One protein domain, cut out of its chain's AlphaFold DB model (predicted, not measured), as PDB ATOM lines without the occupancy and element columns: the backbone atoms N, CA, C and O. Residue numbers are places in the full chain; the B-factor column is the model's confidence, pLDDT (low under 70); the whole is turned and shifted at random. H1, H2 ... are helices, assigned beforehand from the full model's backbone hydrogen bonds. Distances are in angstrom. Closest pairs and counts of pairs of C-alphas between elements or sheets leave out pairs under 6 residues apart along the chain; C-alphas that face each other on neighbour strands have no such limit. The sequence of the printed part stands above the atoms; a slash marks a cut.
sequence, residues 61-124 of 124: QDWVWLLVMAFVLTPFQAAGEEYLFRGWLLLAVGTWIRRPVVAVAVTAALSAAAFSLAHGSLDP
ATOM      1  N   GLN A  61     -55.634   4.746   6.104       92.38
ATOM      2  CA  GLN A  61     -55.383   5.950   6.904       92.38
ATOM      3  C   GLN A  61     -53.901   6.367   6.864       92.38
ATOM      4  O   GLN A  61     -53.590   7.550   6.755       92.38
ATOM      5  N   ASP A  62     -53.005   5.380   6.814       94.00
ATOM      6  CA  ASP A  62     -51.553   5.563   6.818       94.00
ATOM      7  C   ASP A  62     -50.918   5.518   5.417       94.00
ATOM      8  O   ASP A  62     -49.720   5.263   5.283       94.00
ATOM      9  N   TRP A  63     -51.687   5.760   4.346       91.38
ATOM     10  CA  TRP A  63     -51.194   5.638   2.964       91.38
ATOM     11  C   TRP A  63     -49.934   6.473   2.684       91.38
ATOM     12  O   TRP A  63     -49.093   6.058   1.891       91.38
ATOM     13  N   VAL A  64     -49.772   7.621   3.351       94.50
ATOM     14  CA  VAL A  64     -48.567   8.458   3.240       94.50
ATOM     15  C   VAL A  64     -47.344   7.719   3.780       94.50
ATOM     16  O   VAL A  64     -46.302   7.701   3.128       94.50
ATOM     17  N   TRP A  65     -47.463   7.066   4.937       94.62
ATOM     18  CA  TRP A  65     -46.371   6.289   5.525       94.62
ATOM     19  C   TRP A  65     -46.052   5.046   4.708       94.62
ATOM     20  O   TRP A  65     -44.878   4.752   4.503       94.62
ATOM     21  N   LEU A  66     -47.071   4.367   4.177       92.69
ATOM     22  CA  LEU A  66     -46.878   3.245   3.257       92.69
ATOM     23  C   LEU A  66     -46.144   3.684   1.986       92.69
ATOM     24  O   LEU A  66     -45.243   2.985   1.529       92.69
ATOM     25  N   LEU A  67     -46.472   4.863   1.452       91.75
ATOM     26  CA  LEU A  67     -45.790   5.431   0.293       91.75
ATOM     27  C   LEU A  67     -44.324   5.745   0.611       91.75
ATOM     28  O   LEU A  67     -43.435   5.362  -0.145       91.75
ATOM     29  N   VAL A  68     -44.057   6.396   1.746       95.38
ATOM     30  CA  VAL A  68     -42.688   6.677   2.206       95.38
ATOM     31  C   VAL A  68     -41.908   5.376   2.406       95.38
ATOM     32  O   VAL A  68     -40.786   5.260   1.916       95.38
ATOM     33  N   MET A  69     -42.502   4.374   3.061       95.25
ATOM     34  CA  MET A  69     -41.892   3.054   3.223       95.25
ATOM     35  C   MET A  69     -41.602   2.403   1.877       95.25
ATOM     36  O   MET A  69     -40.505   1.891   1.713       95.25
ATOM     37  N   ALA A  70     -42.514   2.445   0.907       92.38
ATOM     38  CA  ALA A  70     -42.267   1.890  -0.420       92.38
ATOM     39  C   ALA A  70     -41.071   2.584  -1.095       92.38
ATOM     40  O   ALA A  70     -40.117   1.930  -1.505       92.38
ATOM     41  N   PHE A  71     -41.043   3.918  -1.125       91.94
ATOM     42  CA  PHE A  71     -39.939   4.655  -1.750       91.94
ATOM     43  C   PHE A  71     -38.587   4.459  -1.059       91.94
ATOM     44  O   PHE A  71     -37.555   4.562  -1.720       91.94
ATOM     45  N   VAL A  72     -38.570   4.186   0.246       92.31
ATOM     46  CA  VAL A  72     -37.329   3.958   0.998       92.31
ATOM     47  C   VAL A  72     -36.921   2.491   0.952       92.31
ATOM     48  O   VAL A  72     -35.792   2.177   0.585       92.31
ATOM     49  N   LEU A  73     -37.819   1.584   1.323       93.44
ATOM     50  CA  LEU A  73     -37.519   0.170   1.509       93.44
ATOM     51  C   LEU A  73     -37.416  -0.581   0.191       93.44
ATOM     52  O   LEU A  73     -36.548  -1.438   0.095       93.44
ATOM     53  N   THR A  74     -38.211  -0.258  -0.832       91.19
ATOM     54  CA  THR A  74     -38.151  -0.980  -2.113       91.19
ATOM     55  C   THR A  74     -36.771  -0.884  -2.776       91.19
ATOM     56  O   THR A  74     -36.251  -1.922  -3.184       91.19
ATOM     57  N   PRO A  75     -36.088   0.280  -2.816       86.50
ATOM     58  CA  PRO A  75     -34.698   0.331  -3.265       86.50
ATOM     59  C   PRO A  75     -33.748  -0.540  -2.438       86.50
ATOM     60  O   PRO A  75     -32.872  -1.189  -3.006       86.50
ATOM     61  N   PHE A  76     -33.906  -0.579  -1.108       87.00
ATOM     62  CA  PHE A  76     -33.076  -1.430  -0.248       87.00
ATOM     63  C   PHE A  76     -33.369  -2.923  -0.440       87.00
ATOM     64  O   PHE A  76     -32.434  -3.722  -0.424       87.00
ATOM     65  N   GLN A  77     -34.633  -3.293  -0.648       89.12
ATOM     66  CA  GLN A  77     -35.067  -4.657  -0.948       89.12
ATOM     67  C   GLN A  77     -34.483  -5.118  -2.283       89.12
ATOM     68  O   GLN A  77     -33.754  -6.105  -2.309       89.12
ATOM     69  N   ALA A  78     -34.681  -4.338  -3.349       88.50
ATOM     70  CA  ALA A  78     -34.138  -4.631  -4.674       88.50
ATOM     71  C   ALA A  78     -32.604  -4.737  -4.657       88.50
ATOM     72  O   ALA A  78     -32.022  -5.623  -5.276       88.50
ATOM     73  N   ALA A  79     -31.933  -3.860  -3.904       84.81
ATOM     74  CA  ALA A  79     -30.493  -3.938  -3.704       84.81
ATOM     75  C   ALA A  79     -30.088  -5.242  -2.990       84.81
ATOM     76  O   ALA A  79     -29.158  -5.918  -3.423       84.81
ATOM     77  N   GLY A  80     -30.792  -5.619  -1.920       84.31
ATOM     78  CA  GLY A  80     -30.553  -6.868  -1.195       84.31
ATOM     79  C   GLY A  80     -30.703  -8.108  -2.078       84.31
ATOM     80  O   GLY A  80     -29.813  -8.959  -2.082       84.31
ATOM     81  N   GLU A  81     -31.781  -8.178  -2.858       86.75
ATOM     82  CA  GLU A  81     -32.039  -9.267  -3.806       86.75
ATOM     83  C   GLU A  81     -30.942  -9.365  -4.869       86.75
ATOM     84  O   GLU A  81     -30.388 -10.441  -5.098       86.75
ATOM     85  N   GLU A  82     -30.557  -8.238  -5.470       86.69
ATOM     86  CA  GLU A  82     -29.496  -8.195  -6.477       86.69
ATOM     87  C   GLU A  82     -28.161  -8.709  -5.909       86.69
ATOM     88  O   GLU A  82     -27.502  -9.551  -6.530       86.69
ATOM     89  N   TYR A  83     -27.763  -8.276  -4.703       83.12
ATOM     90  CA  TYR A  83     -26.509  -8.746  -4.095       83.12
ATOM     91  C   TYR A  83     -26.541 -10.201  -3.685       83.12
ATOM     92  O   TYR A  83     -25.500 -10.853  -3.760       83.12
ATOM     93  N   LEU A  84     -27.690 -10.717  -3.266       85.06
ATOM     94  CA  LEU A  84     -27.816 -12.118  -2.909       85.06
ATOM     95  C   LEU A  84     -27.753 -13.008  -4.157       85.06
ATOM     96  O   LEU A  84     -26.897 -13.888  -4.237       85.06
ATOM     97  N   PHE A  85     -28.623 -12.762  -5.139       86.44
ATOM     98  CA  PHE A  85     -28.828 -13.665  -6.273       86.44
ATOM     99  C   PHE A  85     -27.810 -13.473  -7.401       86.44
ATOM    100  O   PHE A  85     -27.308 -14.444  -7.964       86.44
ATOM    101  N   ARG A  86     -27.465 -12.227  -7.739       82.62
ATOM    102  CA  ARG A  86     -26.558 -11.920  -8.862       82.62
ATOM    103  C   ARG A  86     -25.144 -11.579  -8.423       82.62
ATOM    104  O   ARG A  86     -24.215 -11.691  -9.216       82.62
ATOM    105  N   GLY A  87     -24.976 -11.206  -7.162       84.06
ATOM    106  CA  GLY A  87     -23.677 -11.019  -6.542       84.06
ATOM    107  C   GLY A  87     -23.138 -12.318  -5.948       84.06
ATOM    108  O   GLY A  87     -22.348 -13.032  -6.559       84.06
ATOM    109  N   TRP A  88     -23.560 -12.604  -4.721       84.19
ATOM    110  CA  TRP A  88     -23.029 -13.675  -3.890       84.19
ATOM    111  C   TRP A  88     -23.258 -15.062  -4.491       84.19
ATOM    112  O   TRP A  88     -22.294 -15.806  -4.647       84.19
ATOM    113  N   LEU A  89     -24.488 -15.397  -4.891       86.06
ATOM    114  CA  LEU A  89     -24.803 -16.728  -5.416       86.06
ATOM    115  C   LEU A  89     -24.070 -17.009  -6.736       86.06
ATOM    116  O   LEU A  89     -23.541 -18.103  -6.919       86.06
ATOM    117  N   LEU A  90     -23.960 -16.013  -7.621       87.19
ATOM    118  CA  LEU A  90     -23.191 -16.137  -8.863       87.19
ATOM    119  C   LEU A  90     -21.709 -16.408  -8.594       87.19
ATOM    120  O   LEU A  90     -21.105 -17.263  -9.243       87.19
ATOM    121  N   LEU A  91     -21.122 -15.696  -7.630       86.06
ATOM    122  CA  LEU A  91     -19.735 -15.907  -7.220       86.06
ATOM    123  C   LEU A  91     -19.560 -17.287  -6.575       86.06
ATOM    124  O   LEU A  91     -18.593 -17.978  -6.887       86.06
ATOM    125  N   ALA A  92     -20.511 -17.709  -5.737       86.81
ATOM    126  CA  ALA A  92     -20.504 -19.002  -5.067       86.81
ATOM    127  C   ALA A  92     -20.591 -20.174  -6.046       86.81
ATOM    128  O   ALA A  92     -19.832 -21.122  -5.915       86.81
ATOM    129  N   VAL A  93     -21.459 -20.102  -7.055       88.75
ATOM    130  CA  VAL A  93     -21.570 -21.123  -8.112       88.75
ATOM    131  C   VAL A  93     -20.374 -21.058  -9.066       88.75
ATOM    132  O   VAL A  93     -19.855 -22.086  -9.509       88.75
ATOM    133  N   GLY A  94     -19.894 -19.849  -9.360       86.38
ATOM    134  CA  GLY A  94     -18.773 -19.601 -10.263       86.38
ATOM    135  C   GLY A  94     -17.451 -20.231  -9.817       86.38
ATOM    136  O   GLY A  94     -16.620 -20.538 -10.670       86.38
ATOM    137  N   THR A  95     -17.253 -20.501  -8.520       88.94
ATOM    138  CA  THR A  95     -16.050 -21.213  -8.048       88.94
ATOM    139  C   THR A  95     -16.040 -22.701  -8.413       88.94
ATOM    140  O   THR A  95     -14.967 -23.302  -8.459       88.94
ATOM    141  N   TRP A  96     -17.199 -23.292  -8.722       90.62
ATOM    142  CA  TRP A  96     -17.344 -24.721  -9.034       90.62
ATOM    143  C   TRP A  96     -17.402 -24.989 -10.541       90.62
ATOM    144  O   TRP A  96     -17.154 -26.109 -10.988       90.62
ATOM    145  N   ILE A  97     -17.714 -23.970 -11.349       91.94
ATOM    146  CA  ILE A  97     -17.981 -24.119 -12.782       91.94
ATOM    147  C   ILE A  97     -16.993 -23.284 -13.601       91.94
ATOM    148  O   ILE A  97     -17.069 -22.063 -13.659       91.94
ATOM    149  N   ARG A  98     -16.098 -23.963 -14.331       89.62
ATOM    150  CA  ARG A  98     -15.090 -23.315 -15.197       89.62
ATOM    151  C   ARG A  98     -15.676 -22.544 -16.386       89.62
ATOM    152  O   ARG A  98     -15.040 -21.613 -16.872       89.62
ATOM    153  N   ARG A  99     -16.834 -22.959 -16.915       94.56
ATOM    154  CA  ARG A  99     -17.462 -22.316 -18.083       94.56
ATOM    155  C   ARG A  99     -18.404 -21.192 -17.624       94.56
ATOM    156  O   ARG A  99     -19.434 -21.507 -17.031       94.56
ATOM    157  N   PRO A 100     -18.139 -19.916 -17.957       89.75
ATOM    158  CA  PRO A 100     -18.887 -18.784 -17.403       89.75
ATOM    159  C   PRO A 100     -20.368 -18.791 -17.797       89.75
ATOM    160  O   PRO A 100     -21.225 -18.535 -16.963       89.75
ATOM    161  N   VAL A 101     -20.689 -19.162 -19.042       94.94
ATOM    162  CA  VAL A 101     -22.086 -19.249 -19.508       94.94
ATOM    163  C   VAL A 101     -22.868 -20.309 -18.729       94.94
ATOM    164  O   VAL A 101     -24.014 -20.082 -18.358       94.94
ATOM    165  N   VAL A 102     -22.233 -21.446 -18.426       94.25
ATOM    166  CA  VAL A 102     -22.854 -22.515 -17.630       94.25
ATOM    167  C   VAL A 102     -23.041 -22.051 -16.186       94.25
ATOM    168  O   VAL A 102     -24.103 -22.273 -15.619       94.25
ATOM    169  N   ALA A 103     -22.058 -21.351 -15.613       91.62
ATOM    170  CA  ALA A 103     -22.170 -20.787 -14.270       91.62
ATOM    171  C   ALA A 103     -23.340 -19.798 -14.163       91.62
ATOM    172  O   ALA A 103     -24.129 -19.888 -13.225       91.62
ATOM    173  N   VAL A 104     -23.503 -18.912 -15.150       92.38
ATOM    174  CA  VAL A 104     -24.630 -17.969 -15.217       92.38
ATOM    175  C   VAL A 104     -25.960 -18.706 -15.355       92.38
ATOM    176  O   VAL A 104     -26.889 -18.398 -14.615       92.38
ATOM    177  N   ALA A 105     -26.057 -19.697 -16.247       95.38
ATOM    178  CA  ALA A 105     -27.291 -20.458 -16.448       95.38
ATOM    179  C   ALA A 105     -27.712 -21.228 -15.184       95.38
ATOM    180  O   ALA A 105     -28.866 -21.149 -14.766       95.38
ATOM    181  N   VAL A 106     -26.768 -21.918 -14.537       94.69
ATOM    182  CA  VAL A 106     -27.014 -22.649 -13.284       94.69
ATOM    183  C   VAL A 106     -27.397 -21.683 -12.165       94.69
ATOM    184  O   VAL A 106     -28.371 -21.921 -11.459       94.69
ATOM    185  N   THR A 107     -26.689 -20.560 -12.034       93.38
ATOM    186  CA  THR A 107     -27.018 -19.530 -11.040       93.38
ATOM    187  C   THR A 107     -28.412 -18.957 -11.267       93.38
ATOM    188  O   THR A 107     -29.149 -18.769 -10.304       93.38
ATOM    189  N   ALA A 108     -28.798 -18.693 -12.517       92.38
ATOM    190  CA  ALA A 108     -30.124 -18.178 -12.844       92.38
ATOM    191  C   ALA A 108     -31.224 -19.168 -12.434       92.38
ATOM    192  O   ALA A 108     -32.191 -18.765 -11.790       92.38
ATOM    193  N   ALA A 109     -31.041 -20.461 -12.724       94.44
ATOM    194  CA  ALA A 109     -31.975 -21.508 -12.316       94.44
ATOM    195  C   ALA A 109     -32.079 -21.630 -10.785       94.44
ATOM    196  O   ALA A 109     -33.180 -21.673 -10.240       94.44
ATOM    197  N   LEU A 110     -30.942 -21.620 -10.080       93.38
ATOM    198  CA  LEU A 110     -30.912 -21.666  -8.615       93.38
ATOM    199  C   LEU A 110     -31.541 -20.420  -7.983       93.38
ATOM    200  O   LEU A 110     -32.265 -20.539  -7.000       93.38
ATOM    201  N   SER A 111     -31.298 -19.240  -8.560       90.81
ATOM    202  CA  SER A 111     -31.901 -17.982  -8.105       90.81
ATOM    203  C   SER A 111     -33.415 -18.024  -8.248       90.81
ATOM    204  O   SER A 111     -34.115 -17.690  -7.299       90.81
ATOM    205  N   ALA A 112     -33.920 -18.476  -9.400       90.94
ATOM    206  CA  ALA A 112     -35.352 -18.616  -9.636       90.94
ATOM    207  C   ALA A 112     -35.988 -19.594  -8.639       90.94
ATOM    208  O   ALA A 112     -36.957 -19.240  -7.976       90.94
ATOM    209  N   ALA A 113     -35.400 -20.779  -8.456       91.50
ATOM    210  CA  ALA A 113     -35.908 -21.769  -7.509       91.50
ATOM    211  C   ALA A 113     -35.918 -21.244  -6.062       91.50
ATOM    212  O   ALA A 113     -36.920 -21.375  -5.361       91.50
ATOM    213  N   ALA A 114     -34.824 -20.619  -5.618       89.69
ATOM    214  CA  ALA A 114     -34.722 -20.048  -4.279       89.69
ATOM    215  C   ALA A 114     -35.706 -18.886  -4.069       89.69
ATOM    216  O   ALA A 114     -36.312 -18.787  -3.004       89.69
ATOM    217  N   PHE A 115     -35.892 -18.037  -5.082       88.25
ATOM    218  CA  PHE A 115     -36.854 -16.940  -5.037       88.25
ATOM    219  C   PHE A 115     -38.288 -17.463  -4.932       88.25
ATOM    220  O   PHE A 115     -39.017 -17.029  -4.040       88.25
ATOM    221  N   SER A 116     -38.669 -18.435  -5.768       90.12
ATOM    222  CA  SER A 116     -39.999 -19.051  -5.720       90.12
ATOM    223  C   SER A 116     -40.269 -19.726  -4.377       90.12
ATOM    224  O   SER A 116     -41.343 -19.558  -3.808       90.12
ATOM    225  N   LEU A 117     -39.280 -20.438  -3.826       90.19
ATOM    226  CA  LEU A 117     -39.371 -21.039  -2.494       90.19
ATOM    227  C   LEU A 117     -39.577 -19.986  -1.399       90.19
ATOM    228  O   LEU A 117     -40.440 -20.157  -0.543       90.19
ATOM    229  N   ALA A 118     -38.808 -18.895  -1.432       87.25
ATOM    230  CA  ALA A 118     -38.889 -17.833  -0.430       87.25
ATOM    231  C   ALA A 118     -40.239 -17.099  -0.447       87.25
ATOM    232  O   ALA A 118     -40.701 -16.649   0.599       87.25
ATOM    233  N   HIS A 119     -40.875 -17.002  -1.616       87.25
ATOM    234  CA  HIS A 119     -42.165 -16.331  -1.794       87.25
ATOM    235  C   HIS A 119     -43.362 -17.289  -1.754       87.25
ATOM    236  O   HIS A 119     -44.499 -16.844  -1.887       87.25
ATOM    237  N   GLY A 120     -43.127 -18.594  -1.574       86.62
ATOM    238  CA  GLY A 120     -44.179 -19.612  -1.594       86.62
ATOM    239  C   GLY A 120     -44.870 -19.763  -2.953       86.62
ATOM    240  O   GLY A 120     -45.955 -20.327  -3.014       86.62
ATOM    241  N   SER A 121     -44.261 -19.277  -4.036       78.44
ATOM    242  CA  SER A 121     -44.840 -19.234  -5.384       78.44
ATOM    243  C   SER A 121     -44.385 -20.419  -6.242       78.44
ATOM    244  O   SER A 121     -43.997 -20.253  -7.400       78.44
ATOM    245  N   LEU A 122     -44.353 -21.620  -5.656       72.56
ATOM    246  CA  LEU A 122     -44.122 -22.871  -6.383       72.56
ATOM    247  C   LEU A 122     -45.419 -23.318  -7.075       72.56
ATOM    248  O   LEU A 122     -45.913 -24.415  -6.820       72.56
ATOM    249  N   ASP A 123     -45.989 -22.460  -7.912       58.47
ATOM    250  CA  ASP A 123     -47.057 -22.886  -8.810       58.47
ATOM    251  C   ASP A 123     -46.423 -23.575 -10.040       58.47
ATOM    252  O   ASP A 123     -45.359 -23.133 -10.492       58.47
ATOM    253  N   PRO A 124     -46.998 -24.690 -10.534       51.69
ATOM    254  CA  PRO A 124     -46.515 -25.394 -11.724       51.69
ATOM    255  C   PRO A 124     -46.681 -24.599 -13.026       51.69
ATOM    256  O   PRO A 124     -47.613 -23.768 -13.120       51.69
TER     257      PRO A 124
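This is residues 61 to 124 of the 124 residues of the protein "CPBP family intramembrane metalloprotease" of Carideicomes alvinocaridis (UniProt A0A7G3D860). An uneven helical hairpin: long H1 runs to a tight turn, and shorter H2 folds back at a slant along its last part. Residues 61 to 80, of which 63 to 80 belong to H1, stick out free. The 64 printed residues, with two named helices, H1 then H2, are all helix in class and only just loose, close to extended, with a radius of gyration of the C-alphas of 15.8 A and spans of 54 by 27 by 13 A.

H1, residues 63 to 94, has a kink of 33 degrees near residue 72. With residues 85 to 94 alone it touches H2, residues 100 to 119; their closest C-alphas, of Gly 94 and Ala 103, are 5.4 A apart. This hairpin's helices run opposite ways at a steep tilt of 40 degrees. Every O i to N i+4 pair is within hydrogen-bond range in H2, and 23 of 28 in H1.

H1 spans 43.2 A from C-alpha 63 at (-51.194, 5.638, 2.964). H2 spans 28.1 A to C-alpha 119 at (-42.165, -16.331, -1.794).

The farthest C-alphas, of Gln 61 and Arg 98, are 54.5 A apart. The printed part has no cut. Residues 123 to 124 have pLDDT under 70.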